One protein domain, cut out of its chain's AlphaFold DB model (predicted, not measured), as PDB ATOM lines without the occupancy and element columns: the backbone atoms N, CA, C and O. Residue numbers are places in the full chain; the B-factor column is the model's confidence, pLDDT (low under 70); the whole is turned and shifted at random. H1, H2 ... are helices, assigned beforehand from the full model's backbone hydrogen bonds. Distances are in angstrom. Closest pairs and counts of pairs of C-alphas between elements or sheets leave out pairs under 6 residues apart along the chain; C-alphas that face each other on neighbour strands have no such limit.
ATOM      1  N   TYR A 101      44.326   8.884 -52.660       93.25
ATOM      2  CA  TYR A 101      43.088   8.464 -51.992       93.25
ATOM      3  C   TYR A 101      42.134   7.713 -52.934       93.25
ATOM      4  O   TYR A 101      41.503   6.723 -52.558       93.25
ATOM      5  N   GLN A 102      42.060   8.152 -54.194       94.00
ATOM      6  CA  GLN A 102      41.282   7.488 -55.241       94.00
ATOM      7  C   GLN A 102      41.768   6.058 -55.503       94.00
ATOM      8  O   GLN A 102      40.948   5.152 -55.659       94.00
ATOM      9  N   THR A 103      43.087   5.856 -55.548       93.69
ATOM     10  CA  THR A 103      43.716   4.546 -55.742       93.69
ATOM     11  C   THR A 103      43.375   3.628 -54.575       93.69
ATOM     12  O   THR A 103      42.898   2.516 -54.796       93.69
ATOM     13  N   CYS A 104      43.508   4.114 -53.338       94.94
ATOM     14  CA  CYS A 104      43.137   3.372 -52.134       94.94
ATOM     15  C   CYS A 104      41.649   2.990 -52.117       94.94
ATOM     16  O   CYS A 104      41.316   1.822 -51.923       94.94
ATOM     17  N   ALA A 105      40.739   3.930 -52.390       94.38
ATOM     18  CA  ALA A 105      39.298   3.662 -52.418       94.38
ATOM     19  C   ALA A 105      38.875   2.693 -53.539       94.38
ATOM     20  O   ALA A 105      37.878   1.978 -53.415       94.38
ATOM     21  N   ASN A 106      39.607   2.669 -54.656       91.56
ATOM     22  CA  ASN A 106      39.394   1.700 -55.730       91.56
ATOM     23  C   ASN A 106      39.916   0.312 -55.352       91.56
ATOM     24  O   ASN A 106      39.257  -0.681 -55.643       91.56
ATOM     25  N   ALA A 107      41.060   0.250 -54.673       92.06
ATOM     26  CA  ALA A 107      41.717  -0.991 -54.292       92.06
ATOM     27  C   ALA A 107      41.215  -1.581 -52.958       92.06
ATOM     28  O   ALA A 107      41.682  -2.643 -52.556       92.06
ATOM     29  N   PHE A 108      40.268  -0.925 -52.274       94.00
ATOM     30  CA  PHE A 108      39.811  -1.277 -50.923       94.00
ATOM     31  C   PHE A 108      39.496  -2.773 -50.750       94.00
ATOM     32  O   PHE A 108      40.114  -3.441 -49.920       94.00
ATOM     33  N   PHE A 109      38.613  -3.328 -51.585       91.12
ATOM     34  CA  PHE A 109      38.197  -4.734 -51.487       91.12
ATOM     35  C   PHE A 109      39.278  -5.728 -51.904       91.12
ATOM     36  O   PHE A 109      39.258  -6.875 -51.481       91.12
ATOM     37  N   GLN A 110      40.248  -5.302 -52.706       88.69
ATOM     38  CA  GLN A 110      41.353  -6.161 -53.110       88.69
ATOM     39  C   GLN A 110      42.510  -6.142 -52.104       88.69
ATOM     40  O   GLN A 110      43.289  -7.090 -52.067       88.69
ATOM     41  N   ARG A 111      42.674  -5.052 -51.345       89.62
ATOM     42  CA  ARG A 111      43.911  -4.758 -50.600       89.62
ATOM     43  C   ARG A 111      43.704  -4.626 -49.108       89.62
ATOM     44  O   ARG A 111      44.401  -5.274 -48.338       89.62
ATOM     45  N   ALA A 112      42.724  -3.830 -48.699       88.88
ATOM     46  CA  ALA A 112      42.393  -3.680 -47.290       88.88
ATOM     47  C   ALA A 112      41.558  -4.870 -46.795       88.88
ATOM     48  O   ALA A 112      41.715  -5.294 -45.650       88.88
ATOM     49  N   VAL A 113      40.705  -5.439 -47.661       88.38
ATOM     50  CA  VAL A 113      39.730  -6.490 -47.310       88.38
ATOM     51  C   VAL A 113      39.756  -7.684 -48.301       88.38
ATOM     52  O   VAL A 113      38.720  -8.042 -48.854       88.38
ATOM     53  N   PRO A 114      40.923  -8.328 -48.550       76.00
ATOM     54  CA  PRO A 114      41.110  -9.289 -49.651       76.00
ATOM     55  C   PRO A 114      40.370 -10.636 -49.541       76.00
ATOM     56  O   PRO A 114      40.338 -11.373 -50.525       76.00
ATOM     57  N   CYS A 115      39.830 -11.004 -48.375       65.19
ATOM     58  CA  CYS A 115      39.550 -12.409 -48.044       65.19
ATOM     59  C   CYS A 115      38.120 -12.688 -47.555       65.19
ATOM     60  O   CYS A 115      37.987 -13.399 -46.563       65.19
ATOM     61  N   PHE A 116      37.058 -12.144 -48.168       66.81
ATOM     62  CA  PHE A 116      35.724 -12.329 -47.577       66.81
ATOM     63  C   PHE A 116      34.577 -12.622 -48.536       66.81
ATOM     64  O   PHE A 116      34.419 -12.011 -49.592       66.81
ATOM     65  N   ASN A 117      33.730 -13.535 -48.059       76.50
ATOM     66  CA  ASN A 117      32.455 -13.935 -48.641       76.50
ATOM     67  C   ASN A 117      31.380 -12.871 -48.366       76.50
ATOM     68  O   ASN A 117      30.421 -12.731 -49.121       76.50
ATOM     69  N   LYS A 118      31.537 -12.122 -47.267       83.94
ATOM     70  CA  LYS A 118      30.651 -11.048 -46.813       83.94
ATOM     71  C   LYS A 118      31.472  -9.978 -46.098       83.94
ATOM     72  O   LYS A 118      32.430 -10.299 -45.404       83.94
ATOM     73  N   TYR A 119      31.071  -8.724 -46.240       89.31
ATOM     74  CA  TYR A 119      31.702  -7.581 -45.596       89.31
ATOM     75  C   TYR A 119      30.984  -7.216 -44.309       89.31
ATOM     76  O   TYR A 119      29.746  -7.215 -44.241       89.31
ATOM     77  N   THR A 120      31.771  -6.885 -43.293       90.19
ATOM     78  CA  THR A 120      31.211  -6.459 -42.017       90.19
ATOM     79  C   THR A 120      30.614  -5.060 -42.124       90.19
ATOM     80  O   THR A 120      30.883  -4.299 -43.063       90.19
ATOM     81  N   LYS A 121      29.788  -4.696 -41.139       90.44
ATOM     82  CA  LYS A 121      29.218  -3.349 -41.056       90.44
ATOM     83  C   LYS A 121      30.317  -2.278 -41.111       90.44
ATOM     84  O   LYS A 121      30.205  -1.359 -41.918       90.44
ATOM     85  N   GLY A 122      31.381  -2.419 -40.318       90.44
ATOM     86  CA  GLY A 122      32.477  -1.446 -40.257       90.44
ATOM     87  C   GLY A 122      33.238  -1.311 -41.581       90.44
ATOM     88  O   GLY A 122      33.534  -0.198 -42.016       90.44
ATOM     89  N   GLU A 123      33.481  -2.423 -42.280       92.94
ATOM     90  CA  GLU A 123      34.136  -2.422 -43.596       92.94
ATOM     91  C   GLU A 123      33.308  -1.663 -44.643       92.94
ATOM     92  O   GLU A 123      33.847  -0.856 -45.409       92.94
ATOM     93  N   ILE A 124      31.987  -1.868 -44.643       93.25
ATOM     94  CA  ILE A 124      31.063  -1.143 -45.519       93.25
ATOM     95  C   ILE A 124      31.040   0.344 -45.151       93.25
ATOM     96  O   ILE A 124      31.166   1.189 -46.036       93.25
ATOM     97  N   GLN A 125      30.928   0.689 -43.866       91.75
ATOM     98  CA  GLN A 125      30.926   2.086 -43.415       91.75
ATOM     99  C   GLN A 125      32.209   2.818 -43.827       91.75
ATOM    100  O   GLN A 125      32.133   3.920 -44.382       91.75
ATOM    101  N   LEU A 126      33.379   2.195 -43.649       94.19
ATOM    102  CA  LEU A 126      34.652   2.761 -44.090       94.19
ATOM    103  C   LEU A 126      34.658   2.975 -45.608       94.19
ATOM    104  O   LEU A 126      34.897   4.094 -46.059       94.19
ATOM    105  N   PHE A 127      34.323   1.953 -46.403       95.44
ATOM    106  CA  PHE A 127      34.268   2.065 -47.864       95.44
ATOM    107  C   PHE A 127      33.387   3.229 -48.341       95.44
ATOM    108  O   PHE A 127      33.784   4.019 -49.204       95.44
ATOM    109  N   LEU A 128      32.192   3.356 -47.767       93.75
ATOM    110  CA  LEU A 128      31.251   4.412 -48.124       93.75
ATOM    111  C   LEU A 128      31.776   5.790 -47.748       93.75
ATOM    112  O   LEU A 128      31.673   6.719 -48.548       93.75
ATOM    113  N   THR A 129      32.402   5.913 -46.580       92.62
ATOM    114  CA  THR A 129      33.037   7.158 -46.137       92.62
ATOM    115  C   THR A 129      34.155   7.574 -47.097       92.62
ATOM    116  O   THR A 129      34.221   8.736 -47.503       92.62
ATOM    117  N   LEU A 130      34.975   6.622 -47.564       94.56
ATOM    118  CA  LEU A 130      36.004   6.882 -48.578       94.56
ATOM    119  C   LEU A 130      35.389   7.414 -49.883       94.56
ATOM    120  O   LEU A 130      35.855   8.408 -50.443       94.56
ATOM    121  N   ARG A 131      34.311   6.796 -50.370       95.31
ATOM    122  CA  ARG A 131      33.636   7.240 -51.603       95.31
ATOM    123  C   ARG A 131      32.951   8.597 -51.446       95.31
ATOM    124  O   ARG A 131      33.032   9.417 -52.358       95.31
ATOM    125  N   LEU A 132      32.332   8.861 -50.295       93.12
ATOM    126  CA  LEU A 132      31.726  10.157 -49.980       93.12
ATOM    127  C   LEU A 132      32.774  11.269 -49.906       93.12
ATOM    128  O   LEU A 132      32.526  12.366 -50.403       93.12
ATOM    129  N   TYR A 133      33.957  10.986 -49.355       93.38
ATOM    130  CA  TYR A 133      35.080  11.921 -49.349       93.38
ATOM    131  C   TYR A 133      35.522  12.300 -50.772       93.38
ATOM    132  O   TYR A 133      35.669  13.480 -51.091       93.38
ATOM    133  N   LEU A 134      35.662  11.317 -51.667       94.44
ATOM    134  CA  LEU A 134      36.020  11.570 -53.068       94.44
ATOM    135  C   LEU A 134      34.939  12.355 -53.820       94.44
ATOM    136  O   LEU A 134      35.255  13.291 -54.556       94.44
ATOM    137  N   LEU A 135      33.664  12.020 -53.597       94.44
ATOM    138  CA  LEU A 135      32.539  12.782 -54.139       94.44
ATOM    139  C   LEU A 135      32.585  14.241 -53.656       94.44
ATOM    140  O   LEU A 135      32.422  15.159 -54.459       94.44
ATOM    141  N   ARG A 136      32.865  14.464 -52.365       91.88
ATOM    142  CA  ARG A 136      33.026  15.802 -51.782       91.88
ATOM    143  C   ARG A 136      34.125  16.596 -52.471       91.88
ATOM    144  O   ARG A 136      33.901  17.752 -52.822       91.88
ATOM    145  N   GLN A 137      35.302  15.993 -52.636       92.62
ATOM    146  CA  GLN A 137      36.419  16.645 -53.313       92.62
ATOM    147  C   GLN A 137      36.031  17.037 -54.739       92.62
ATOM    148  O   GLN A 137      36.196  18.194 -55.113       92.62
ATOM    149  N   ALA A 138      35.426  16.121 -55.498       93.44
ATOM    150  CA  ALA A 138      35.003  16.393 -56.868       93.44
ATOM    151  C   ALA A 138      33.991  17.544 -56.961       93.44
ATOM    152  O   ALA A 138      34.139  18.414 -57.812       93.44
ATOM    153  N   MET A 139      33.009  17.596 -56.055       91.00
ATOM    154  CA  MET A 139      32.029  18.689 -55.995       91.00
ATOM    155  C   MET A 139      32.646  20.046 -55.629       91.00
ATOM    156  O   MET A 139      32.105  21.093 -55.992       91.00
ATOM    157  N   ASN A 140      33.735  20.046 -54.857       89.56
ATOM    158  CA  ASN A 140      34.437  21.270 -54.479       89.56
ATOM    159  C   ASN A 140      35.324  21.786 -55.613       89.56
ATOM    160  O   ASN A 140      35.380  22.998 -55.818       89.56
ATOM    161  N   THR A 141      35.990  20.875 -56.328       93.75
ATOM    162  CA  THR A 141      36.869  21.193 -57.457       93.75
ATOM    163  C   THR A 141      36.069  21.624 -58.682       93.75
ATOM    164  O   THR A 141      36.403  22.626 -59.306       93.75
ATOM    165  N   ASP A 142      34.990  20.911 -59.005       94.31
ATOM    166  CA  ASP A 142      34.143  21.205 -60.157       94.31
ATOM    167  C   ASP A 142      32.735  21.607 -59.704       94.31
ATOM    168  O   ASP A 142      31.832  20.786 -59.528       94.31
ATOM    169  N   ARG A 143      32.549  22.915 -59.499       88.12
ATOM    170  CA  ARG A 143      31.256  23.485 -59.089       88.12
ATOM    171  C   ARG A 143      30.214  23.487 -60.210       88.12
ATOM    172  O   ARG A 143      29.037  23.681 -59.903       88.12
ATOM    173  N   ALA A 144      30.639  23.346 -61.466       90.50
ATOM    174  CA  ALA A 144      29.770  23.381 -62.639       90.50
ATOM    175  C   ALA A 144      29.295  21.979 -63.052       90.50
ATOM    176  O   ALA A 144      28.270  21.862 -63.727       90.50
ATOM    177  N   ALA A 145      30.003  20.927 -62.630       91.88
ATOM    178  CA  ALA A 145      29.616  19.549 -62.878       91.88
ATOM    179  C   ALA A 145      28.189  19.244 -62.414       91.88
ATOM    180  O   ALA A 145      27.729  19.642 -61.339       91.88
ATOM    181  N   ASN A 146      27.500  18.441 -63.221       94.88
ATOM    182  CA  ASN A 146      26.208  17.890 -62.865       94.88
ATOM    183  C   ASN A 146      26.367  16.946 -61.662       94.88
ATOM    184  O   ASN A 146      26.950  15.866 -61.760       94.88
ATOM    185  N   THR A 147      25.803  17.338 -60.522       93.50
ATOM    186  CA  THR A 147      25.868  16.581 -59.268       93.50
ATOM    187  C   THR A 147      25.441  15.118 -59.417       93.50
ATOM    188  O   THR A 147      26.033  14.238 -58.797       93.50
ATOM    189  N   ILE A 148      24.435  14.834 -60.251       95.06
ATOM    190  CA  ILE A 148      23.946  13.465 -60.475       95.06
ATOM    191  C   ILE A 148      24.997  12.631 -61.220       95.06
ATOM    192  O   ILE A 148      25.198  11.459 -60.903       95.06
ATOM    193  N   GLU A 149      25.703  13.227 -62.178       96.00
ATOM    194  CA  GLU A 149      26.793  12.557 -62.895       96.00
ATOM    195  C   GLU A 149      27.968  12.263 -61.963       96.00
ATOM    196  O   GLU A 149      28.507  11.157 -61.999       96.00
ATOM    197  N   LEU A 150      28.309  13.194 -61.064       95.69
ATOM    198  CA  LEU A 150      29.309  12.946 -60.025       95.69
ATOM    199  C   LEU A 150      28.885  11.803 -59.093       95.69
ATOM    200  O   LEU A 150      29.683  10.898 -58.851       95.69
ATOM    201  N   ILE A 151      27.632  11.780 -58.618       95.69
ATOM    202  CA  ILE A 151      27.124  10.669 -57.795       95.69
ATOM    203  C   ILE A 151      27.275   9.344 -58.546       95.69
ATOM    204  O   ILE A 151      27.848   8.408 -58.001       95.69
ATOM    205  N   ASN A 152      26.839   9.268 -59.805       95.62
ATOM    206  CA  ASN A 152      26.943   8.045 -60.607       95.62
ATOM    207  C   ASN A 152      28.394   7.636 -60.901       95.62
ATOM    208  O   ASN A 152      28.675   6.448 -61.033       95.62
ATOM    209  N   LYS A 153      29.326   8.592 -60.979       95.62
ATOM    210  CA  LYS A 153      30.759   8.321 -61.149       95.62
ATOM    211  C   LYS A 153      31.367   7.660 -59.910       95.62
ATOM    212  O   LYS A 153      32.134   6.710 -60.041       95.62
ATOM    213  N   TYR A 154      31.051   8.157 -58.713       95.62
ATOM    214  CA  TYR A 154      31.638   7.652 -57.462       95.62
ATOM    215  C   TYR A 154      30.856   6.476 -56.851       95.62
ATOM    216  O   TYR A 154      31.455   5.621 -56.197       95.62
ATOM    217  N   PHE A 155      29.555   6.391 -57.128       95.81
ATOM    218  CA  PHE A 155      28.626   5.328 -56.730       95.81
ATOM    219  C   PHE A 155      28.026   4.658 -57.970       95.81
ATOM    220  O   PHE A 155      26.813   4.657 -58.190       95.81
ATOM    221  N   SER A 156      28.907   4.127 -58.813       95.69
ATOM    222  CA  SER A 156      28.525   3.430 -60.036       95.69
ATOM    223  C   SER A 156      27.725   2.168 -59.723       95.69
ATOM    224  O   SER A 156      28.123   1.332 -58.922       95.69
ATOM    225  N   LYS A 157      26.601   1.987 -60.418       93.75
ATOM    226  CA  LYS A 157      25.823   0.741 -60.356       93.75
ATOM    227  C   LYS A 157      26.442  -0.385 -61.199       93.75
ATOM    228  O   LYS A 157      25.932  -1.502 -61.168       93.75
ATOM    229  N   ASP A 158      27.511  -0.114 -61.952       93.19
ATOM    230  CA  ASP A 158      28.275  -1.150 -62.652       93.19
ATOM    231  C   ASP A 158      29.291  -1.777 -61.690       93.19
ATOM    232  O   ASP A 158      30.231  -1.101 -61.272       93.19
ATOM    233  N   PRO A 159      29.169  -3.068 -61.354       86.81
ATOM    234  CA  PRO A 159      30.100  -3.697 -60.436       86.81
ATOM    235  C   PRO A 159      31.546  -3.750 -60.943       86.81
ATOM    236  O   PRO A 159      32.451  -3.928 -60.134       86.81
ATOM    237  N   LYS A 160      31.791  -3.613 -62.255       87.50
ATOM    238  CA  LYS A 160      33.151  -3.621 -62.822       87.50
ATOM    239  C   LYS A 160      33.985  -2.412 -62.403       87.50
ATOM    240  O   LYS A 160      35.204  -2.443 -62.535       87.50
ATOM    241  N   THR A 161      33.355  -1.354 -61.893       88.19
ATOM    242  CA  THR A 161      34.075  -0.178 -61.383       88.19
ATOM    243  C   THR A 161      34.735  -0.417 -60.028       88.19
ATOM    244  O   THR A 161      35.486   0.436 -59.555       88.19
ATOM    245  N   TYR A 162      34.444  -1.550 -59.386       88.31
ATOM    246  CA  TYR A 162      34.992  -1.932 -58.093       88.31
ATOM    247  C   TYR A 162      35.917  -3.139 -58.268       88.31
ATOM    248  O   TYR A 162      35.547  -4.148 -58.866       88.31
ATOM    249  N   PHE A 163      37.140  -3.031 -57.751       88.19
ATOM    250  CA  PHE A 163      38.149  -4.078 -57.885       88.19
ATOM    251  C   PHE A 163      37.978  -5.116 -56.768       88.19
ATOM    252  O   PHE A 163      38.493  -4.937 -55.667       88.19
ATOM    253  N   PHE A 164      37.259  -6.205 -57.056       84.75
ATOM    254  CA  PHE A 164      37.024  -7.324 -56.124       84.75
ATOM    255  C   PHE A 164      38.092  -8.442 -56.193       84.75
ATOM    256  O   PHE A 164      37.972  -9.458 -55.515       84.75
ATOM    257  N   GLY A 165      39.151  -8.265 -56.993       81.38
ATOM    258  CA  GLY A 165      40.177  -9.288 -57.238       81.38
ATOM    259  C   GLY A 165      39.951 -10.085 -58.528       81.38
ATOM    260  O   GLY A 165      38.969  -9.861 -59.231       81.38
ATOM    261  N   ASP A 166      40.891 -10.975 -58.863       75.38
ATOM    262  CA  ASP A 166      40.808 -11.789 -60.083       75.38
ATOM    263  C   ASP A 166      39.642 -12.789 -60.009       75.38
ATOM    264  O   ASP A 166      39.477 -13.514 -59.021       75.38
ATOM    265  N   GLU A 167      38.858 -12.846 -61.090       69.81
ATOM    266  CA  GLU A 167      37.735 -13.780 -61.294       69.81
ATOM    267  C   GLU A 167      38.217 -15.183 -61.734       69.81
ATOM    268  O   GLU A 167      37.418 -16.037 -62.109       69.81
ATOM    269  N   SER A 168      39.529 -15.443 -61.723       65.81
ATOM    270  CA  SER A 168      40.135 -16.591 -62.407       65.81
ATOM    271  C   SER A 168      39.939 -17.949 -61.726       65.81
ATOM    272  O   SER A 168      40.309 -18.961 -62.317       65.81
ATOM    273  N   SER A 169      39.396 -18.012 -60.505       69.50
ATOM    274  CA  SER A 169      39.101 -19.286 -59.839       69.50
ATOM    275  C   SER A 169      37.585 -19.500 -59.718       69.50
ATOM    276  O   SER A 169      36.869 -18.757 -59.049       69.50
ATOM    277  N   GLU A 170      37.073 -20.538 -60.388       69.12
ATOM    278  CA  GLU A 170      35.632 -20.845 -60.424       69.12
ATOM    279  C   GLU A 170      35.046 -21.103 -59.026       69.12
ATOM    280  O   GLU A 170      33.874 -20.823 -58.785       69.12
ATOM    281  N   LYS A 171      35.860 -21.603 -58.085       65.38
ATOM    282  CA  LYS A 171      35.421 -21.949 -56.726       65.38
ATOM    283  C   LYS A 171      35.349 -20.742 -55.781       65.38
ATOM    284  O   LYS A 171      34.447 -20.703 -54.955       65.38
ATOM    285  N   GLU A 172      36.217 -19.736 -55.926       62.94
ATOM    286  CA  GLU A 172      36.091 -18.475 -55.164       62.94
ATOM    287  C   GLU A 172      34.993 -17.560 -55.735       62.94
ATOM    288  O   GLU A 172      34.603 -16.580 -55.102       62.94
ATOM    289  N   SER A 173      34.482 -17.872 -56.931       69.31
ATOM    290  CA  SER A 173      33.496 -17.051 -57.635       69.31
ATOM    291  C   SER A 173      32.179 -16.910 -56.864       69.31
ATOM    292  O   SER A 173      31.654 -15.805 -56.760       69.31
ATOM    293  N   SER A 174      31.653 -17.982 -56.255       78.94
ATOM    294  CA  SER A 174      30.350 -17.913 -55.570       78.94
ATOM    295  C   SER A 174      30.378 -17.091 -54.283       78.94
ATOM    296  O   SER A 174      29.398 -16.434 -53.943       78.94
ATOM    297  N   GLU A 175      31.493 -17.143 -53.561       75.56
ATOM    298  CA  GLU A 175      31.666 -16.449 -52.289       75.56
ATOM    299  C   GLU A 175      31.945 -14.959 -52.501       75.56
ATOM    300  O   GLU A 175      31.259 -14.114 -51.926       75.56
ATOM    301  N   LYS A 176      32.864 -14.627 -53.417       84.38
ATOM    302  CA  LYS A 176      33.120 -13.238 -53.832       84.38
ATOM    303  C   LYS A 176      31.865 -12.577 -54.408       84.38
ATOM    304  O   LYS A 176      31.651 -11.380 -54.221       84.38
ATOM    305  N   GLU A 177      31.007 -13.347 -55.073       87.50
ATOM    306  CA  GLU A 177      29.735 -12.863 -55.612       87.50
ATOM    307  C   GLU A 177      28.752 -12.420 -54.513       87.50
ATOM    308  O   GLU A 177      28.014 -11.454 -54.713       87.50
ATOM    309  N   ALA A 178      28.746 -13.060 -53.338       87.88
ATOM    310  CA  ALA A 178      27.900 -12.632 -52.222       87.88
ATOM    311  C   ALA A 178      28.333 -11.256 -51.686       87.88
ATOM    312  O   ALA A 178      27.506 -10.342 -51.608       87.88
ATOM    313  N   GLY A 179      29.632 -11.067 -51.434       89.00
ATOM    314  CA  GLY A 179      30.200  -9.768 -51.061       89.00
ATOM    315  C   GLY A 179      29.969  -8.706 -52.140       89.00
ATOM    316  O   GLY A 179      29.524  -7.596 -51.847       89.00
ATOM    317  N   ARG A 180      30.168  -9.050 -53.420       90.75
ATOM    318  CA  ARG A 180      29.878  -8.161 -54.558       90.75
ATOM    319  C   ARG A 180      28.424  -7.694 -54.543       90.75
ATOM    320  O   ARG A 180      28.171  -6.496 -54.646       90.75
ATOM    321  N   ARG A 181      27.461  -8.605 -54.369       91.69
ATOM    322  CA  ARG A 181      26.031  -8.259 -54.269       91.69
ATOM    323  C   ARG A 181      25.744  -7.338 -53.095       91.69
ATOM    324  O   ARG A 181      24.987  -6.386 -53.262       91.69
ATOM    325  N   GLN A 182      26.360  -7.599 -51.948       92.06
ATOM    326  CA  GLN A 182      26.234  -6.776 -50.753       92.06
ATOM    327  C   GLN A 182      26.680  -5.327 -51.026       92.06
ATOM    328  O   GLN A 182      25.934  -4.383 -50.759       92.06
ATOM    329  N   ILE A 183      27.844  -5.146 -51.660       93.69
ATOM    330  CA  ILE A 183      28.355  -3.820 -52.035       93.69
ATOM    331  C   ILE A 183      27.477  -3.149 -53.091       93.69
ATOM    332  O   ILE A 183      27.156  -1.967 -52.972       93.69
ATOM    333  N   MET A 184      27.026  -3.883 -54.105       95.12
ATOM    334  CA  MET A 184      26.153  -3.301 -55.127       95.12
ATOM    335  C   MET A 184      24.795  -2.875 -54.565       95.12
ATOM    336  O   MET A 184      24.248  -1.862 -55.000       95.12
ATOM    337  N   MET A 185      24.271  -3.605 -53.580       95.44
ATOM    338  CA  MET A 185      23.042  -3.244 -52.880       95.44
ATOM    339  C   MET A 185      23.209  -1.918 -52.132       95.44
ATOM    340  O   MET A 185      22.426  -0.994 -52.353       95.44
ATOM    341  N   VAL A 186      24.254  -1.786 -51.307       94.69
ATOM    342  CA  VAL A 186      24.471  -0.558 -50.526       94.69
ATOM    343  C   VAL A 186      24.809   0.643 -51.415       94.69
ATOM    344  O   VAL A 186      24.301   1.739 -51.188       94.69
ATOM    345  N   VAL A 187      25.579   0.441 -52.492       95.56
ATOM    346  CA  VAL A 187      25.855   1.475 -53.503       95.56
ATOM    347  C   VAL A 187      24.567   1.930 -54.187       95.56
ATOM    348  O   VAL A 187      24.368   3.129 -54.375       95.56
ATOM    349  N   GLY A 188      23.675   0.996 -54.531       96.19
ATOM    350  CA  GLY A 188      22.368   1.306 -55.108       96.19
ATOM    351  C   GLY A 188      21.516   2.172 -54.180       96.19
ATOM    352  O   GLY A 188      21.037   3.224 -54.607       96.19
ATOM    353  N   ILE A 189      21.401   1.769 -52.910       96.00
ATOM    354  CA  ILE A 189      20.635   2.487 -51.878       96.00
ATOM    355  C   ILE A 189      21.198   3.897 -51.670       96.00
ATOM    356  O   ILE A 189      20.445   4.870 -51.680       96.00
ATOM    357  N   ILE A 190      22.519   4.035 -51.539       94.31
ATOM    358  CA  ILE A 190      23.161   5.338 -51.317       94.31
ATOM    359  C   ILE A 190      23.039   6.235 -52.534       94.31
ATOM    360  O   ILE A 190      22.712   7.407 -52.389       94.31
ATOM    361  N   SER A 191      23.263   5.709 -53.737       95.19
ATOM    362  CA  SER A 191      23.098   6.479 -54.970       95.19
ATOM    363  C   SER A 191      21.679   7.055 -55.067       95.19
ATOM    364  O   SER A 191      21.511   8.247 -55.329       95.19
ATOM    365  N   GLU A 192      20.657   6.249 -54.764       95.44
ATOM    366  CA  GLU A 192      19.257   6.685 -54.754       95.44
ATOM    367  C   GLU A 192      18.959   7.703 -53.650       95.44
ATOM    368  O   GLU A 192      18.292   8.711 -53.909       95.44
ATOM    369  N   PHE A 193      19.500   7.492 -52.449       93.75
ATOM    370  CA  PHE A 193      19.401   8.437 -51.341       93.75
ATOM    371  C   PHE A 193      20.029   9.794 -51.696       93.75
ATOM    372  O   PHE A 193      19.374  10.830 -51.568       93.75
ATOM    373  N   LEU A 194      21.265   9.810 -52.204       92.75
ATOM    374  CA  LEU A 194      21.975  11.039 -52.574       92.75
ATOM    375  C   LEU A 194      21.287  11.757 -53.742       92.75
ATOM    376  O   LEU A 194      21.133  12.977 -53.701       92.75
ATOM    377  N   CYS A 195      20.810  11.018 -54.751       94.06
ATOM    378  CA  CYS A 195      20.066  11.588 -55.879       94.06
ATOM    379  C   CYS A 195      18.721  12.196 -55.450       94.06
ATOM    380  O   CYS A 195      18.299  13.218 -55.994       94.06
ATOM    381  N   SER A 196      18.053  11.606 -54.457       93.75
ATOM    382  CA  SER A 196      16.800  12.145 -53.910       93.75
ATOM    383  C   SER A 196      17.022  13.419 -53.087       93.75
ATOM    384  O   SER A 196      16.127  14.256 -52.992       93.75
ATOM    385  N   ASN A 197      18.232  13.597 -52.548       90.75
ATOM    386  CA  ASN A 197      18.610  14.699 -51.663       90.75
ATOM    387  C   ASN A 197      19.618  15.679 -52.300       90.75
ATOM    388  O   ASN A 197      20.349  16.361 -51.589       90.75
ATOM    389  N   VAL A 198      19.656  15.805 -53.636       90.38
ATOM    390  CA  VAL A 198      20.646  16.647 -54.353       90.38
ATOM    391  C   VAL A 198      20.688  18.097 -53.853       90.38
ATOM    392  O   VAL A 198      21.760  18.699 -53.807       90.38
ATOM    393  N   ARG A 199      19.542  18.663 -53.446       87.88
ATOM    394  CA  ARG A 199      19.455  20.044 -52.933       87.88
ATOM    395  C   ARG A 199      20.218  20.238 -51.620       87.88
ATOM    396  O   ARG A 199      20.842  21.278 -51.439       87.88
ATOM    397  N   ASP A 200      20.226  19.211 -50.776       85.88
ATOM    398  CA  ASP A 200      20.879  19.208 -49.465       85.88
ATOM    399  C   ASP A 200      22.207  18.436 -49.495       85.88
ATOM    400  O   ASP A 200      22.843  18.202 -48.471       85.88
ATOM    401  N   LEU A 201      22.684  18.051 -50.683       81.00
ATOM    402  CA  LEU A 201      23.852  17.187 -50.805       81.00
ATOM    403  C   LEU A 201      25.105  17.824 -50.202       81.00
ATOM    404  O   LEU A 201      25.896  17.139 -49.570       81.00
ATOM    405  N   ARG A 202      25.276  19.147 -50.319       76.50
ATOM    406  CA  ARG A 202      26.427  19.835 -49.711       76.50
ATOM    407  C   ARG A 202      26.443  19.738 -48.184       76.50
ATOM    408  O   ARG A 202      27.528  19.651 -47.612       76.50
ATOM    409  N   SER A 203      25.285  19.756 -47.518       72.75
ATOM    410  CA  SER A 203      25.222  19.560 -46.064       72.75
ATOM    411  C   SER A 203      25.365  18.082 -45.698       72.75
ATOM    412  O   SER A 203      26.070  17.775 -44.743       72.75
ATOM    413  N   LYS A 204      24.800  17.163 -46.493       68.31
ATOM    414  CA  LYS A 204      24.875  15.711 -46.249       68.31
ATOM    415  C   LYS A 204      26.248  15.094 -46.548       68.31
ATOM    416  O   LYS A 204      26.676  14.177 -45.858       68.31
ATOM    417  N   VAL A 205      27.001  15.642 -47.500       66.44
ATOM    418  CA  VAL A 205      28.366  15.195 -47.834       66.44
ATOM    419  C   VAL A 205      29.404  15.656 -46.790       66.44
ATOM    420  O   VAL A 205      30.563  15.242 -46.843       66.44
ATOM    421  N   ARG A 206      28.999  16.411 -45.753       67.19
ATOM    422  CA  ARG A 206      29.828  16.613 -44.548       67.19
ATOM    423  C   ARG A 206      30.248  15.293 -43.902       67.19
ATOM    424  O   ARG A 206      31.308  15.265 -43.294       67.19
ATOM    425  N   PHE A 207      29.485  14.218 -44.110       58.78
ATOM    426  CA  PHE A 207      29.846  12.871 -43.675       58.78
ATOM    427  C   PHE A 207      31.191  12.378 -44.246       58.78
ATOM    428  O   PHE A 207      31.948  11.694 -43.572       58.78
ATOM    429  N   GLY A 208      31.556  12.798 -45.462       62.94
ATOM    430  CA  GLY A 208      32.895  12.594 -46.023       62.94
ATOM    431  C   GLY A 208      33.921  13.575 -45.451       62.94
ATOM    432  O   GLY A 208      34.721  14.133 -46.199       62.94
ATOM    433  N   ALA A 209      33.838  13.923 -44.166       77.00
ATOM    434  CA  ALA A 209      34.860  14.716 -43.498       77.00
ATOM    435  C   ALA A 209      36.040  13.830 -43.121       77.00
ATOM    436  O   ALA A 209      35.865  12.691 -42.696       77.00
ATOM    437  N   THR A 210      37.243  14.393 -43.224       80.81
ATOM    438  CA  THR A 210      38.494  13.716 -42.870       80.81
ATOM    439  C   THR A 210      38.440  13.111 -41.463       80.81
ATOM    440  O   THR A 210      38.927  12.008 -41.261       80.81
ATOM    441  N   LEU A 211      37.779  13.781 -40.509       81.50
ATOM    442  CA  LEU A 211      37.601  13.288 -39.139       81.50
ATOM    443  C   LEU A 211      36.822  11.965 -39.076       81.50
ATOM    444  O   LEU A 211      37.263  11.023 -38.420       81.50
ATOM    445  N   ILE A 212      35.706  11.870 -39.804       84.38
ATOM    446  CA  ILE A 212      34.861  10.668 -39.850       84.38
ATOM    447  C   ILE A 212      35.623   9.526 -40.530       84.38
ATOM    448  O   ILE A 212      35.677   8.418 -39.998       84.38
ATOM    449  N   THR A 213      36.287   9.812 -41.659       86.62
ATOM    450  CA  THR A 213      37.173   8.844 -42.322       86.62
ATOM    451  C   THR A 213      38.236   8.322 -41.359       86.62
ATOM    452  O   THR A 213      38.435   7.115 -41.269       86.62
ATOM    453  N   ASN A 214      38.901   9.215 -40.622       86.25
ATOM    454  CA  ASN A 214      39.968   8.849 -39.697       86.25
ATOM    455  C   ASN A 214      39.457   7.993 -38.534       86.25
ATOM    456  O   ASN A 214      40.151   7.057 -38.141       86.25
ATOM    457  N   LYS A 215      38.254   8.264 -38.005       88.25
ATOM    458  CA  LYS A 215      37.633   7.424 -36.971       88.25
ATOM    459  C   LYS A 215      37.426   5.996 -37.475       88.25
ATOM    460  O   LYS A 215      37.985   5.067 -36.897       88.25
ATOM    461  N   PHE A 216      36.701   5.825 -38.581       89.38
ATOM    462  CA  PHE A 216      36.438   4.491 -39.129       89.38
ATOM    463  C   PHE A 216      37.715   3.779 -39.569       89.38
ATOM    464  O   PHE A 216      37.826   2.567 -39.414       89.38
ATOM    465  N   LEU A 217      38.697   4.518 -40.093       91.56
ATOM    466  CA  LEU A 217      39.990   3.950 -40.448       91.56
ATOM    467  C   LEU A 217      40.700   3.379 -39.214       91.56
ATOM    468  O   LEU A 217      41.220   2.271 -39.283       91.56
ATOM    469  N   LYS A 218      40.707   4.096 -38.083       91.06
ATOM    470  CA  LYS A 218      41.317   3.613 -36.835       91.06
ATOM    471  C   LYS A 218      40.592   2.405 -36.269       91.06
ATOM    472  O   LYS A 218      41.259   1.439 -35.925       91.06
ATOM    473  N   GLU A 219      39.262   2.439 -36.207       89.75
ATOM    474  CA  GLU A 219      38.454   1.299 -35.752       89.75
ATOM    475  C   GLU A 219      38.720   0.064 -36.619       89.75
ATOM    476  O   GLU A 219      38.959  -1.026 -36.103       89.75
ATOM    477  N   PHE A 220      38.784   0.251 -37.940       91.88
ATOM    478  CA  PHE A 220      39.122  -0.807 -38.882       91.88
ATOM    479  C   PHE A 220      40.543  -1.351 -38.675       91.88
ATOM    480  O   PHE A 220      40.735  -2.566 -38.654       91.88
ATOM    481  N   ILE A 221      41.546  -0.487 -38.495       91.56
ATOM    482  CA  ILE A 221      42.926  -0.925 -38.237       91.56
ATOM    483  C   ILE A 221      43.016  -1.656 -36.898       91.56
ATOM    484  O   ILE A 221      43.632  -2.714 -36.840       91.56
ATOM    485  N   GLN A 222      42.396  -1.121 -35.845       90.19
ATOM    486  CA  GLN A 222      42.371  -1.736 -34.520       90.19
ATOM    487  C   GLN A 222      41.767  -3.140 -34.599       90.19
ATOM    488  O   GLN A 222      42.407  -4.099 -34.178       90.19
ATOM    489  N   TYR A 223      40.611  -3.277 -35.256       88.00
ATOM    490  CA  TYR A 223      39.990  -4.573 -35.515       88.00
ATOM    491  C   TYR A 223      40.942  -5.534 -36.245       88.00
ATOM    492  O   TYR A 223      41.096  -6.685 -35.842       88.00
ATOM    493  N   ARG A 224      41.645  -5.065 -37.284       87.62
ATOM    494  CA  ARG A 224      42.613  -5.890 -38.029       87.62
ATOM    495  C   ARG A 224      43.836  -6.300 -37.204       87.62
ATOM    496  O   ARG A 224      44.331  -7.410 -37.395       87.62
ATOM    497  N   LEU A 225      44.322  -5.430 -36.320       86.69
ATOM    498  CA  LEU A 225      45.436  -5.726 -35.414       86.69
ATOM    499  C   LEU A 225      45.025  -6.743 -34.337       86.69
ATOM    500  O   LEU A 225      45.805  -7.645 -34.030       86.69
ATOM    501  N   ASP A 226      43.804  -6.630 -33.810       82.62
ATOM    502  CA  ASP A 226      43.273  -7.513 -32.762       82.62
ATOM    503  C   ASP A 226      42.927  -8.915 -33.281       82.62
ATOM    504  O   ASP A 226      43.118  -9.904 -32.571       82.62
ATOM    505  N   ASP A 227      42.497  -9.023 -34.542       75.69
ATOM    506  CA  ASP A 227      42.169 -10.281 -35.238       75.69
ATOM    507  C   ASP A 227      43.426 -11.132 -35.561       75.69
ATOM    508  O   ASP A 227      43.376 -12.129 -36.278       75.69
ATOM    509  N   THR A 228      44.613 -10.756 -35.062       66.31
ATOM    510  CA  THR A 228      45.927 -11.384 -35.345       66.31
ATOM    511  C   THR A 228      46.236 -11.599 -36.840       66.31
ATOM    512  O   THR A 228      47.142 -12.367 -37.192       66.31
ATOM    513  N   PHE A 229      45.505 -10.915 -37.733       60.09
ATOM    514  CA  PHE A 229      45.422 -11.214 -39.168       60.09
ATOM    515  C   PHE A 229      45.198 -12.707 -39.461       60.09
ATOM    516  O   PHE A 229      45.775 -13.256 -40.407       60.09
ATOM    517  N   SER A 230      44.411 -13.392 -38.632       59.19
ATOM    518  CA  SER A 230      43.976 -14.750 -38.928       59.19
ATOM    519  C   SER A 230      42.971 -14.675 -40.087       59.19
ATOM    520  O   SER A 230      42.021 -13.898 -40.063       59.19
ATOM    521  N   CYS A 231      43.213 -15.404 -41.180       53.34
ATOM    522  CA  CYS A 231      42.237 -15.532 -42.272       53.34
ATOM    523  C   CYS A 231      41.167 -16.568 -41.894       53.34
ATOM    524  O   CYS A 231      40.875 -17.457 -42.695       53.34
ATOM    525  N   GLU A 232      40.663 -16.533 -40.660       55.94
ATOM    526  CA  GLU A 232      39.781 -17.586 -40.175       55.94
ATOM    527  C   GLU A 232      38.308 -17.365 -40.560       55.94
ATOM    528  O   GLU A 232      37.829 -16.228 -40.628       55.94
ATOM    529  N   PRO A 233      37.580 -18.464 -40.839       54.91
ATOM    530  CA  PRO A 233      36.197 -18.452 -41.317       54.91
ATOM    531  C   PRO A 233      35.165 -17.985 -40.273       54.91
ATOM    532  O   PRO A 233      34.016 -17.729 -40.628       54.91
ATOM    533  N   ASP A 234      35.554 -17.816 -39.008       57.81
ATOM    534  CA  ASP A 234      34.623 -17.585 -37.894       57.81
ATOM    535  C   ASP A 234      34.126 -16.132 -37.751       57.81
ATOM    536  O   ASP A 234      33.345 -15.820 -36.845       57.81
ATOM    537  N   ARG A 235      34.482 -15.237 -38.687       62.94
ATOM    538  CA  ARG A 235      33.971 -13.851 -38.720       62.94
ATOM    539  C   ARG A 235      32.443 -13.759 -38.740       62.94
ATOM    540  O   ARG A 235      31.901 -12.750 -38.292       62.94
ATOM    541  N   GLU A 236      31.749 -14.797 -39.217       59.12
ATOM    542  CA  GLU A 236      30.284 -14.834 -39.332       59.12
ATOM    543  C   GLU A 236      29.531 -14.656 -37.997       59.12
ATOM    544  O   GLU A 236      28.370 -14.246 -37.989       59.12
ATOM    545  N   ILE A 237      30.166 -14.945 -36.856       57.94
ATOM    546  CA  ILE A 237      29.468 -15.060 -35.563       57.94
ATOM    547  C   ILE A 237      29.463 -13.734 -34.773       57.94
ATOM    548  O   ILE A 237      28.558 -13.476 -33.959       57.94
ATOM    549  N   GLU A 238      30.455 -12.866 -34.992       57.56
ATOM    550  CA  GLU A 238      30.724 -11.744 -34.085       57.56
ATOM    551  C   GLU A 238      30.089 -10.421 -34.541       57.56
ATOM    552  O   GLU A 238      29.376  -9.789 -33.746       57.56
ATOM    553  N   GLU A 239      30.219 -10.066 -35.824       63.34
ATOM    554  CA  GLU A 239      29.643  -8.852 -36.413       63.34
ATOM    555  C   GLU A 239      28.454  -9.184 -37.320       63.34
ATOM    556  O   GLU A 239      28.513 -10.073 -38.159       63.34
ATOM    557  N   GLY A 240      27.331  -8.480 -37.143       68.12
ATOM    558  CA  GLY A 240      26.181  -8.653 -38.027       68.12
ATOM    559  C   GLY A 240      26.550  -8.235 -39.449       68.12
ATOM    560  O   GLY A 240      26.882  -7.073 -39.677       68.12
ATOM    561  N   PHE A 241      26.475  -9.170 -40.391       80.38
ATOM    562  CA  PHE A 241      26.558  -8.876 -41.815       80.38
ATOM    563  C   PHE A 241      25.198  -8.331 -42.233       80.38
ATOM    564  O   PHE A 241      24.210  -9.056 -42.110       80.38
ATOM    565  N   PRO A 242      25.090  -7.072 -42.685       83.12
ATOM    566  CA  PRO A 242      23.847  -6.616 -43.277       83.12
ATOM    567  C   PRO A 242      23.647  -7.412 -44.571       83.12
ATOM    568  O   PRO A 242      24.404  -7.256 -45.527       83.12
ATOM    569  N   GLU A 243      22.685  -8.329 -44.577       87.00
ATOM    570  CA  GLU A 243      22.404  -9.218 -45.713       87.00
ATOM    571  C   GLU A 243      21.146  -8.775 -46.459       87.00
ATOM    572  O   GLU A 243      20.991  -9.021 -47.658       87.00
ATOM    573  N   THR A 244      20.237  -8.113 -45.747       91.94
ATOM    574  CA  THR A 244      18.961  -7.665 -46.293       91.94
ATOM    575  C   THR A 244      19.012  -6.209 -46.745       91.94
ATOM    576  O   THR A 244      19.752  -5.382 -46.213       91.94
ATOM    577  N   GLU A 245      18.164  -5.870 -47.717       93.31
ATOM    578  CA  GLU A 245      18.006  -4.491 -48.190       93.31
ATOM    579  C   GLU A 245      17.581  -3.544 -47.058       93.31
ATOM    580  O   GLU A 245      18.020  -2.399 -47.017       93.31
ATOM    581  N   ASP A 246      16.769  -4.025 -46.113       93.19
ATOM    582  CA  ASP A 246      16.312  -3.237 -44.967       93.19
ATOM    583  C   ASP A 246      17.442  -2.975 -43.960       93.19
ATOM    584  O   ASP A 246      17.554  -1.862 -43.452       93.19
ATOM    585  N   GLU A 247      18.322  -3.951 -43.709       92.25
ATOM    586  CA  GLU A 247      19.529  -3.746 -42.891       92.25
ATOM    587  C   GLU A 247      20.502  -2.775 -43.562       92.25
ATOM    588  O   GLU A 247      21.079  -1.921 -42.891       92.25
ATOM    589  N   MET A 248      20.646  -2.852 -44.887       93.00
ATOM    590  CA  MET A 248      21.448  -1.892 -45.645       93.00
ATOM    591  C   MET A 248      20.855  -0.490 -45.623       93.00
ATOM    592  O   MET A 248      21.593   0.480 -45.492       93.00
ATOM    593  N   LYS A 249      19.531  -0.356 -45.720       93.56
ATOM    594  CA  LYS A 249      18.863   0.941 -45.557       93.56
ATOM    595  C   LYS A 249      19.071   1.489 -44.157       93.56
ATOM    596  O   LYS A 249      19.470   2.635 -44.039       93.56
ATOM    597  N   ALA A 250      18.901   0.663 -43.126       92.25
ATOM    598  CA  ALA A 250      19.162   1.067 -41.750       92.25
ATOM    599  C   ALA A 250      20.617   1.526 -41.558       92.25
ATOM    600  O   ALA A 250      20.853   2.524 -40.887       92.25
ATOM    601  N   LEU A 251      21.578   0.847 -42.194       92.12
ATOM    602  CA  LEU A 251      22.981   1.256 -42.199       92.12
ATOM    603  C   LEU A 251      23.184   2.628 -42.853       92.12
ATOM    604  O   LEU A 251      23.916   3.462 -42.330       92.12
ATOM    605  N   VAL A 252      22.551   2.863 -44.002       91.69
ATOM    606  CA  VAL A 252      22.621   4.144 -44.715       91.69
ATOM    607  C   VAL A 252      21.953   5.253 -43.908       91.69
ATOM    608  O   VAL A 252      22.527   6.329 -43.764       91.69
ATOM    609  N   ASP A 253      20.788   4.985 -43.331       91.56
ATOM    610  CA  ASP A 253      20.073   5.927 -42.475       91.56
ATOM    611  C   ASP A 253      20.905   6.290 -41.237       91.56
ATOM    612  O   ASP A 253      20.975   7.460 -40.874       91.56
ATOM    613  N   GLU A 254      21.588   5.315 -40.627       90.12
ATOM    614  CA  GLU A 254      22.528   5.535 -39.523       90.12
ATOM    615  C   GLU A 254      23.706   6.420 -39.949       90.12
ATOM    616  O   GLU A 254      24.020   7.384 -39.256       90.12
ATOM    617  N   LEU A 255      24.310   6.152 -41.114       86.19
ATOM    618  CA  LEU A 255      25.408   6.962 -41.657       86.19
ATOM    619  C   LEU A 255      24.995   8.424 -41.890       86.19
ATOM    620  O   LEU A 255      25.795   9.328 -41.687       86.19
ATOM    621  N   PHE A 256      23.755   8.685 -42.305       86.31
ATOM    622  CA  PHE A 256      23.271  10.048 -42.564       86.31
ATOM    623  C   PHE A 256      22.463  10.661 -41.410       86.31
ATOM    624  O   PHE A 256      21.896  11.750 -41.583       86.31
ATOM    625  N   ASN A 257      22.420  10.000 -40.250       89.31
ATOM    626  CA  ASN A 257      21.782  10.521 -39.050       89.31
ATOM    627  C   ASN A 257      22.604  11.692 -38.485       89.31
ATOM    628  O   ASN A 257      23.814  11.585 -38.296       89.31
ATOM    629  N   GLU A 258      21.944  12.822 -38.227       84.62
ATOM    630  CA  GLU A 258      22.590  14.029 -37.701       84.62
ATOM    631  C   GLU A 258      23.165  13.800 -36.303       84.62
ATOM    632  O   GLU A 258      24.298  14.204 -36.065       84.62
ATOM    633  N   ASP A 259      22.466  13.049 -35.446       86.19
ATOM    634  CA  ASP A 259      22.948  12.712 -34.103       86.19
ATOM    635  C   ASP A 259      24.242  11.886 -34.178       86.19
ATOM    636  O   ASP A 259      25.189  12.130 -33.436       86.19
ATOM    637  N   PHE A 260      24.312  10.943 -35.127       81.31
ATOM    638  CA  PHE A 260      25.506  10.128 -35.351       81.31
ATOM    639  C   PHE A 260      26.672  10.974 -35.870       81.31
ATOM    640  O   PHE A 260      27.812  10.795 -35.446       81.31
ATOM    641  N   ILE A 261      26.398  11.915 -36.778       78.25
ATOM    642  CA  ILE A 261      27.413  12.841 -37.287       78.25
ATOM    643  C   ILE A 261      27.948  13.707 -36.154       78.25
ATOM    644  O   ILE A 261      29.164  13.797 -36.009       78.25
ATOM    645  N   GLU A 262      27.063  14.313 -35.365       84.00
ATOM    646  CA  GLU A 262      27.438  15.164 -34.236       84.00
ATOM    647  C   GLU A 262      28.265  14.382 -33.211       84.00
ATOM    648  O   GLU A 262      29.347  14.836 -32.838       84.00
ATOM    649  N   GLU A 263      27.831  13.173 -32.845       82.88
ATOM    650  CA  GLU A 263      28.553  12.276 -31.941       82.88
ATOM    651  C   GLU A 263      29.949  11.927 -32.477       82.88
ATOM    652  O   GLU A 263      30.948  12.054 -31.767       82.88
ATOM    653  N   VAL A 264      30.051  11.528 -33.748       76.50
ATOM    654  CA  VAL A 264      31.340  11.195 -34.364       76.50
ATOM    655  C   VAL A 264      32.258  12.417 -34.427       76.50
ATOM    656  O   VAL A 264      33.457  12.278 -34.186       76.50
ATOM    657  N   THR A 265      31.724  13.600 -34.741       76.69
ATOM    658  CA  THR A 265      32.521  14.832 -34.787       76.69
ATOM    659  C   THR A 265      32.986  15.274 -33.405       76.69
ATOM    660  O   THR A 265      34.153  15.621 -33.267       76.69
ATOM    661  N   ALA A 266      32.137  15.167 -32.379       81.31
ATOM    662  CA  ALA A 266      32.496  15.518 -31.007       81.31
ATOM    663  C   ALA A 266      33.644  14.640 -30.481       81.31
ATOM    664  O   ALA A 266      34.635  15.156 -29.975       81.31
ATOM    665  N   VAL A 267      33.568  13.322 -30.704       75.00
ATOM    666  CA  VAL A 267      34.643  12.386 -30.320       75.00
ATOM    667  C   VAL A 267      35.954  12.697 -31.048       75.00
ATOM    668  O   VAL A 267      37.042  12.541 -30.490       75.00
ATOM    669  N   ALA A 268      35.875  13.128 -32.308       68.31
ATOM    670  CA  ALA A 268      37.062  13.476 -33.077       68.31
ATOM    671  C   ALA A 268      37.733  14.761 -32.556       68.31
ATOM    672  O   ALA A 268      38.964  14.803 -32.483       68.31
ATOM    673  N   ASP A 269      36.947  15.760 -32.152       73.69
ATOM    674  CA  ASP A 269      37.445  17.025 -31.600       73.69
ATOM    675  C   ASP A 269      38.082  16.839 -30.207       73.69
ATOM    676  O   ASP A 269      39.155  17.393 -29.939       73.69
ATOM    677  N   ASP A 270      37.504  15.982 -29.358       71.94
ATOM    678  CA  ASP A 270      38.072  15.654 -28.042       71.94
ATOM    679  C   ASP A 270      39.451  14.982 -28.178       71.94
ATOM    680  O   ASP A 270      40.404  15.347 -27.485       71.94
ATOM    681  N   SER A 271      39.611  14.077 -29.154       62.72
ATOM    682  CA  SER A 271      40.870  13.343 -29.365       62.72
ATOM    683  C   SER A 271      42.055  14.209 -29.819       62.72
ATOM    684  O   SER A 271      43.206  13.812 -29.639       62.72
ATOM    685  N   ASN A 272      41.796  15.389 -30.392       58.22
ATOM    686  CA  ASN A 272      42.846  16.349 -30.744       58.22
ATOM    687  C   ASN A 272      43.230  17.249 -29.563       58.22
ATOM    688  O   ASN A 272      44.368  17.721 -29.492       58.22
TER     689      ASN A 272
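What this domain is: This is residues 101 to 272 of the 549 residues of the protein "Myb-like domain-containing protein" of Mucor ambiguus (UniProt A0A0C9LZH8). The longest helix, H4, runs along one side of a compact helical body with H2 in its middle; H1 and H6 lie roughly side by side with H2 and run opposite ways to it. H3 and H5 pack on the later half of H2, H8 crosses H4, H9 crosses the first part of H6, and short H7 lies at the far edge, touching no helix. The printed part has 172 residues with nine named helices, H1 to H9 in chain order, and no named strand: the class is all helix. It is compact, with a radius of gyration of the C-alphas of 16.1 A and spans of 46 by 38 by 30 A.

Where its parts are: Find C-alpha 170 at (35.632, -20.845, -60.424); from there H4, residues 170 to 196, runs 38.5 A to C-alpha 196 at (16.800, 12.145, -53.910), with a kink of 33 degrees near residue 177. H2, residues 121 to 141, is 30.5 A long; H6, residues 210 to 226, 24.0 A; and H9, residues 258 to 272, 21.5 A, ending at C-alpha 272 at (42.846, 16.349, -30.744). Look for the shorter ones at residues 101 to 111, H1; 147 to 154, H3; 198 to 208, H5; 233 to 237, H7; and 245 to 255, H8.

How they stand to each other: Start at H2, the hub, which touches four helices. H1 and H2 form a helical hairpin at a shallow tilt of 22 degrees, with the C-alphas of Ala 105 and Leu 130 closest at 6.0 A. H6 touches H2 at a shallow tilt of 28 degrees, opposite ways; look at the C-alphas of Leu 126 and Phe 216, the closest, 5.5 A apart. H5 touches H2 with residues 129 to 136 of H2 alone, at a steep tilt of 60 degrees; the C-alphas of Tyr 133 and Gly 208 are closest, 4.0 A apart. H3 touches H2 too, closest at the C-alphas of Leu 135 and Tyr 154, 6.2 A, and forms a helical hairpin with H4, closest at Ile 148 and Cys 195, 6.3 A between C-alphas. H8 touches H4 at a steep tilt of 56 degrees, with the C-alphas of Val 186 and Met 248 closest at 5.9 A. H9 is about perpendicular to H6, at 76 degrees, and touches it, closest at the C-alphas of Leu 211 and Ala 268, 6.1 A. H7 is apart from H6 and H8, among others. In H2, H3, H6 and H8 every O i to N i+4 pair is within hydrogen-bond range; the counts are 5 of 7 in H1, 21 of 23 in H4, 10 of 11 in H9, 2 of 7 in H5 and 0 of 1 in H7, where O i to N i+3 gives 6 of 8 in H5 and 1 of 2 in H7.

The domain as a whole: The two C-alphas farthest apart, Glu 170 and Asp 270, are 48.9 A apart. The printed part has no cut, and the one long link is H3 to H4, residues 155 to 169. Mean pLDDT of the printed part is 84.6; look for values under 70 at, among others, residues 167 to 173 and 228 to 240.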